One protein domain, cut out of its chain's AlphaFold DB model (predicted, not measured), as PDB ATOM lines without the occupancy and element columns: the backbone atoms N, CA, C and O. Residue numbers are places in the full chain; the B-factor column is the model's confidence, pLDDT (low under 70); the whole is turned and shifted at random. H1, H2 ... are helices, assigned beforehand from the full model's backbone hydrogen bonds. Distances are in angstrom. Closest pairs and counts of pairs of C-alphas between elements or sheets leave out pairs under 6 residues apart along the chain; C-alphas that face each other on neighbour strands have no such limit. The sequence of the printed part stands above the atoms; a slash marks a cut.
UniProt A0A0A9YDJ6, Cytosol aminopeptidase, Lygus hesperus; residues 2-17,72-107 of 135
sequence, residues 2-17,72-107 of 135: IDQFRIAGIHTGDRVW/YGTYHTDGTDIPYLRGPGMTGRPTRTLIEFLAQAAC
ATOM      1  N   ILE A   2     608.894 211.826 803.034       89.62
ATOM      2  CA  ILE A   2     608.228 210.510 802.884       89.62
ATOM      3  C   ILE A   2     606.700 210.564 803.046       89.62
ATOM      4  O   ILE A   2     605.981 209.932 802.277       89.62
ATOM      5  N   ASP A   3     606.196 211.360 803.992       91.12
ATOM      6  CA  ASP A   3     604.752 211.522 804.182       91.12
ATOM      7  C   ASP A   3     604.088 212.251 803.015       91.12
ATOM      8  O   ASP A   3     602.979 211.893 802.639       91.12
ATOM      9  N   GLN A   4     604.788 213.196 802.382       91.50
ATOM     10  CA  GLN A   4     604.302 213.876 801.176       91.50
ATOM     11  C   GLN A   4     604.175 212.885 800.016       91.50
ATOM     12  O   GLN A   4     603.142 212.841 799.365       91.50
ATOM     13  N   PHE A   5     605.163 212.004 799.815       93.81
ATOM     14  CA  PHE A   5     605.049 210.920 798.830       93.81
ATOM     15  C   PHE A   5     603.901 209.955 799.141       93.81
ATOM     16  O   PHE A   5     603.209 209.502 798.229       93.81
ATOM     17  N   ARG A   6     603.676 209.640 800.423       93.94
ATOM     18  CA  ARG A   6     602.554 208.795 800.850       93.94
ATOM     19  C   ARG A   6     601.214 209.455 800.536       93.94
ATOM     20  O   ARG A   6     600.337 208.787 800.000       93.94
ATOM     21  N   ILE A   7     601.065 210.741 800.850       94.06
ATOM     22  CA  ILE A   7     599.861 211.532 800.571       94.06
ATOM     23  C   ILE A   7     599.643 211.626 799.057       94.06
ATOM     24  O   ILE A   7     598.593 211.210 798.578       94.06
ATOM     25  N   ALA A   8     600.650 212.042 798.286       95.38
ATOM     26  CA  ALA A   8     600.595 212.082 796.825       95.38
ATOM     27  C   ALA A   8     600.177 210.731 796.214       95.38
ATOM     28  O   ALA A   8     599.296 210.678 795.360       95.38
ATOM     29  N   GLY A   9     600.733 209.616 796.701       94.81
ATOM     30  CA  GLY A   9     600.358 208.276 796.241       94.81
ATOM     31  C   GLY A   9     598.924 207.864 796.595       94.81
ATOM     32  O   GLY A   9     598.326 207.057 795.882       94.81
ATOM     33  N   ILE A  10     598.351 208.419 797.670       95.38
ATOM     34  CA  ILE A  10     596.930 208.252 798.008       95.38
ATOM     35  C   ILE A  10     596.062 209.048 797.028       95.38
ATOM     36  O   ILE A  10     595.108 208.484 796.498       95.38
ATOM     37  N   HIS A  11     596.410 210.308 796.740       95.12
ATOM     38  CA  HIS A  11     595.654 211.162 795.814       95.12
ATOM     39  C   HIS A  11     595.628 210.606 794.389       95.12
ATOM     40  O   HIS A  11     594.582 210.586 793.745       95.12
ATOM     41  N   THR A  12     596.763 210.118 793.890       94.94
ATOM     42  CA  THR A  12     596.849 209.599 792.519       94.94
ATOM     43  C   THR A  12     596.391 208.146 792.402       94.94
ATOM     44  O   THR A  12     596.051 207.682 791.315       94.94
ATOM     45  N   GLY A  13     596.413 207.381 793.493       93.06
ATOM     46  CA  GLY A  13     596.217 205.931 793.478       93.06
ATOM     47  C   GLY A  13     597.449 205.130 793.026       93.06
ATOM     48  O   GLY A  13     597.424 203.896 793.095       93.06
ATOM     49  N   ASP A  14     598.546 205.783 792.620       94.12
ATOM     50  CA  ASP A  14     599.865 205.153 792.473       94.12
ATOM     51  C   ASP A  14     600.528 205.065 793.857       94.12
ATOM     52  O   ASP A  14     601.406 205.847 794.230       94.12
ATOM     53  N   ARG A  15     600.048 204.093 794.639       92.56
ATOM     54  CA  ARG A  15     600.483 203.854 796.018       92.56
ATOM     55  C   ARG A  15     601.984 203.575 796.098       92.56
ATOM     56  O   ARG A  15     602.537 202.857 795.269       92.56
ATOM     57  N   VAL A  16     602.598 204.082 797.164       94.50
ATOM     58  CA  VAL A  16     604.004 203.850 797.514       94.50
ATOM     59  C   VAL A  16     604.104 202.985 798.767       94.50
ATOM     60  O   VAL A  16     603.262 203.076 799.662       94.50
ATOM     61  N   TRP A  17     605.148 202.164 798.846       93.81
ATOM     62  CA  TRP A  17     605.470 201.368 800.028       93.81
ATOM     63  C   TRP A  17     606.838 201.781 800.556       93.81
ATOM     64  O   TRP A  17     607.819 201.794 799.815       93.81
ATOM     65  N   TYR A  72     610.734 198.419 789.944       91.19
ATOM     66  CA  TYR A  72     610.921 197.119 789.294       91.19
ATOM     67  C   TYR A  72     609.699 196.195 789.425       91.19
ATOM     68  O   TYR A  72     609.372 195.447 788.511       91.19
ATOM     69  N   GLY A  73     608.945 196.286 790.522       89.75
ATOM     70  CA  GLY A  73     607.714 195.504 790.697       89.75
ATOM     71  C   GLY A  73     606.482 196.056 789.971       89.75
ATOM     72  O   GLY A  73     605.439 195.414 789.977       89.75
ATOM     73  N   THR A  74     606.552 197.261 789.396       91.69
ATOM     74  CA  THR A  74     605.365 197.971 788.877       91.69
ATOM     75  C   THR A  74     605.529 198.528 787.467       91.69
ATOM     76  O   THR A  74     604.563 199.074 786.935       91.69
ATOM     77  N   TYR A  75     606.709 198.415 786.848       92.81
ATOM     78  CA  TYR A  75     606.971 198.977 785.516       92.81
ATOM     79  C   TYR A  75     606.163 198.290 784.403       92.81
ATOM     80  O   TYR A  75     605.860 198.932 783.400       92.81
ATOM     81  N   HIS A  76     605.778 197.024 784.592       93.88
ATOM     82  CA  HIS A  76     604.989 196.229 783.650       93.88
ATOM     83  C   HIS A  76     603.710 195.695 784.317       93.88
ATOM     84  O   HIS A  76     603.703 195.401 785.508       93.88
ATOM     85  N   THR A  77     602.633 195.548 783.544       92.62
ATOM     86  CA  THR A  77     601.388 194.871 783.948       92.62
ATOM     87  C   THR A  77     600.968 193.867 782.880       92.62
ATOM     88  O   THR A  77     601.263 194.053 781.701       92.62
ATOM     89  N   ASP A  78     600.261 192.815 783.274       90.62
ATOM     90  CA  ASP A  78     599.576 191.901 782.354       90.62
ATOM     91  C   ASP A  78     598.206 192.436 781.878       90.62
ATOM     92  O   ASP A  78     597.560 191.827 781.028       90.62
ATOM     93  N   GLY A  79     597.785 193.602 782.386       86.25
ATOM     94  CA  GLY A  79     596.510 194.242 782.065       86.25
ATOM     95  C   GLY A  79     595.338 193.793 782.942       86.25
ATOM     96  O   GLY A  79     594.213 194.210 782.675       86.25
ATOM     97  N   THR A  80     595.570 192.976 783.974       85.56
ATOM     98  CA  THR A  80     594.512 192.465 784.865       85.56
ATOM     99  C   THR A  80     594.460 193.183 786.216       85.56
ATOM    100  O   THR A  80     593.378 193.378 786.771       85.56
ATOM    101  N   ASP A  81     595.604 193.660 786.711       82.06
ATOM    102  CA  ASP A  81     595.724 194.234 788.059       82.06
ATOM    103  C   ASP A  81     595.170 195.663 788.197       82.06
ATOM    104  O   ASP A  81     594.820 196.108 789.294       82.06
ATOM    105  N   ILE A  82     595.157 196.438 787.104       88.25
ATOM    106  CA  ILE A  82     594.916 197.887 787.134       88.25
ATOM    107  C   ILE A  82     593.846 198.272 786.095       88.25
ATOM    108  O   ILE A  82     594.164 198.366 784.909       88.25
ATOM    109  N   PRO A  83     592.607 198.602 786.520       89.44
ATOM    110  CA  PRO A  83     591.466 198.783 785.610       89.44
ATOM    111  C   PRO A  83     591.604 199.900 784.568       89.44
ATOM    112  O   PRO A  83     590.946 199.862 783.533       89.44
ATOM    113  N   TYR A  84     592.411 200.927 784.845       90.19
ATOM    114  CA  TYR A  84     592.572 202.078 783.949       90.19
ATOM    115  C   TYR A  84     593.691 201.896 782.910       90.19
ATOM    116  O   TYR A  84     593.844 202.743 782.028       90.19
ATOM    117  N   LEU A  85     594.491 200.827 783.002       90.94
ATOM    118  CA  LEU A  85     595.517 200.512 782.009       90.94
ATOM    119  C   LEU A  85     594.893 199.686 780.878       90.94
ATOM    120  O   LEU A  85     594.155 198.739 781.117       90.94
ATOM    121  N   ARG A  86     595.167 200.069 779.624       85.19
ATOM    122  CA  ARG A  86     594.443 199.579 778.430       85.19
ATOM    123  C   ARG A  86     594.818 198.156 777.980       85.19
ATOM    124  O   ARG A  86     594.389 197.738 776.908       85.19
ATOM    125  N   GLY A  87     595.623 197.435 778.756       87.06
ATOM    126  CA  GLY A  87     596.113 196.098 778.429       87.06
ATOM    127  C   GLY A  87     597.528 195.842 778.960       87.06
ATOM    128  O   GLY A  87     598.063 196.679 779.695       87.06
ATOM    129  N   PRO A  88     598.134 194.698 778.599       91.88
ATOM    130  CA  PRO A  88     599.489 194.354 779.007       91.88
ATOM    131  C   PRO A  88     600.522 195.330 778.439       91.88
ATOM    132  O   PRO A  88     600.404 195.790 777.300       91.88
ATOM    133  N   GLY A  89     601.562 195.614 779.220       92.94
ATOM    134  CA  GLY A  89     602.691 196.433 778.789       92.94
ATOM    135  C   GLY A  89     603.247 197.342 779.880       92.94
ATOM    136  O   GLY A  89     603.064 197.109 781.075       92.94
ATOM    137  N   MET A  90     603.960 198.388 779.449       93.88
ATOM    138  CA  MET A  90     604.575 199.374 780.342       93.88
ATOM    139  C   MET A  90     603.513 200.240 781.023       93.88
ATOM    140  O   MET A  90     602.674 200.845 780.358       93.88
ATOM    141  N   THR A  91     603.574 200.350 782.348       93.19
ATOM    142  CA  THR A  91     602.560 201.068 783.140       93.19
ATOM    143  C   THR A  91     602.820 202.572 783.243       93.19
ATOM    144  O   THR A  91     601.905 203.333 783.553       93.19
ATOM    145  N   GLY A  92     604.073 203.005 783.062       92.62
ATOM    146  CA  GLY A  92     604.500 204.384 783.324       92.62
ATOM    147  C   GLY A  92     604.444 204.792 784.805       92.62
ATOM    148  O   GLY A  92     604.531 205.979 785.126       92.62
ATOM    149  N   ARG A  93     604.276 203.845 785.735       93.75
ATOM    150  CA  ARG A  93     604.237 204.124 787.180       93.75
ATOM    151  C   ARG A  93     605.655 204.377 787.728       93.75
ATOM    152  O   ARG A  93     606.591 203.709 787.281       93.75
ATOM    153  N   PRO A  94     605.840 205.291 788.705       95.06
ATOM    154  CA  PRO A  94     604.834 206.094 789.416       95.06
ATOM    155  C   PRO A  94     604.766 207.569 788.942       95.06
ATOM    156  O   PRO A  94     604.797 208.484 789.766       95.06
ATOM    157  N   THR A  95     604.665 207.830 787.630       95.81
ATOM    158  CA  THR A  95     604.705 209.205 787.075       95.81
ATOM    159  C   THR A  95     603.677 210.146 787.712       95.81
ATOM    160  O   THR A  95     604.001 211.287 788.033       95.81
ATOM    161  N   ARG A  96     602.448 209.675 787.960       95.62
ATOM    162  CA  ARG A  96     601.379 210.507 788.537       95.62
ATOM    163  C   ARG A  96     601.713 210.946 789.961       95.62
ATOM    164  O   ARG A  96     601.577 212.119 790.278       95.62
ATOM    165  N   THR A  97     602.206 210.027 790.793       96.19
ATOM    166  CA  THR A  97     602.640 210.336 792.167       96.19
ATOM    167  C   THR A  97     603.805 211.312 792.195       96.19
ATOM    168  O   THR A  97     603.839 212.175 793.067       96.19
ATOM    169  N   LEU A  98     604.740 211.213 791.245       95.69
ATOM    170  CA  LEU A  98     605.843 212.168 791.148       95.69
ATOM    171  C   LEU A  98     605.340 213.579 790.813       95.69
ATOM    172  O   LEU A  98     605.756 214.537 791.457       95.69
ATOM    173  N   ILE A  99     604.428 213.699 789.844       96.44
ATOM    174  CA  ILE A  99     603.822 214.985 789.467       96.44
ATOM    175  C   ILE A  99     603.056 215.587 790.650       96.44
ATOM    176  O   ILE A  99     603.257 216.752 790.976       96.44
ATOM    177  N   GLU A 100     602.231 214.787 791.324       95.62
ATOM    178  CA  GLU A 100     601.449 215.230 792.480       95.62
ATOM    179  C   GLU A 100     602.345 215.668 793.646       95.62
ATOM    180  O   GLU A 100     602.116 216.710 794.254       95.62
ATOM    181  N   PHE A 101     603.419 214.925 793.926       94.75
ATOM    182  CA  PHE A 101     604.403 215.315 794.935       94.75
ATOM    183  C   PHE A 101     605.038 216.678 794.620       94.75
ATOM    184  O   PHE A 101     605.160 217.518 795.513       94.75
ATOM    185  N   LEU A 102     605.424 216.918 793.361       94.19
ATOM    186  CA  LEU A 102     605.994 218.199 792.935       94.19
ATOM    187  C   LEU A 102     604.973 219.339 793.028       94.19
ATOM    188  O   LEU A 102     605.328 220.426 793.475       94.19
ATOM    189  N   ALA A 103     603.712 219.087 792.668       93.25
ATOM    190  CA  ALA A 103     602.632 220.061 792.803       93.25
ATOM    191  C   ALA A 103     602.410 220.450 794.276       93.25
ATOM    192  O   ALA A 103     602.419 221.633 794.611       93.25
ATOM    193  N   GLN A 104     602.322 219.469 795.178       91.12
ATOM    194  CA  GLN A 104     602.205 219.705 796.624       91.12
ATOM    195  C   GLN A 104     603.423 220.441 797.199       91.12
ATOM    196  O   GLN A 104     603.286 221.263 798.103       91.12
ATOM    197  N   ALA A 105     604.625 220.152 796.692       88.75
ATOM    198  CA  ALA A 105     605.848 220.820 797.124       88.75
ATOM    199  C   ALA A 105     605.922 222.283 796.654       88.75
ATOM    200  O   ALA A 105     606.474 223.115 797.376       88.75
ATOM    201  N   ALA A 106     605.374 222.589 795.476       90.31
ATOM    202  CA  ALA A 106     605.310 223.941 794.931       90.31
ATOM    203  C   ALA A 106     604.215 224.794 795.597       90.31
ATOM    204  O   ALA A 106     604.433 225.973 795.856       90.31
ATOM    205  N   CYS A 107     603.060 224.204 795.919       81.00
ATOM    206  CA  CYS A 107     601.887 224.904 796.446       81.00
ATOM    207  C   CYS A 107     601.857 225.029 797.982       81.00
ATOM    208  O   CYS A 107     600.791 224.892 798.581       81.00
TER     209      CYS A 107
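What this domain is: This is residues 2 to 17 and 72 to 107 of the 135 residues of the protein "Cytosol aminopeptidase" of Lygus hesperus (UniProt A0A0A9YDJ6). Two short helices, H1 and H2, pack on each other at a steep angle toward one end of an elongated shape, and a looping stretch without named elements, residues 72 to 94, reaches out to the other end. That stretch folds back on itself, tied by a short antiparallel pairing of residues 76 to 77 with residues 89 to 90. The printed part has 52 residues with two named helices, H1 then H2, and no named strand; its class is all helix, though the helices hold 23 of the 52 residues. It is only just compact, close to loose, with a radius of gyration of the C-alphas of 11.9 A, and it spans 35 by 18 by 16 A.

How they stand to each other: H1, residues 2 to 12, and H2, residues 95 to 106, touch, with 17 pairs of C-alphas within 8 A. Their closest C-alphas, those of Gly 9 and Thr 97, are 5.1 A apart. The centres are 8.6 A apart, and the helices run opposite ways at a steep tilt of 60 degrees. In H1 and H2 every O i to N i+4 pair is within hydrogen-bond range.

Where its parts are: H1 begins at C-alpha 2, at (608.228, 210.510, 802.884), and is 15.4 A long from first to last C-alpha. H2 begins at C-alpha 95, at (604.705, 209.205, 787.075), and ends 16.7 A away at C-alpha 106, at (605.310, 223.941, 794.931).

The domain as a whole: The two C-alphas farthest apart, those of Asp 78 and Cys 107, are 36.0 A apart. Residues 18 to 71 are not printed, and C-alphas 17 and 72 are 12.8 A apart across this cut, which lies in the link from H1 to H2. The mean pLDDT of the printed part is 92.1, and no printed residue is under 70.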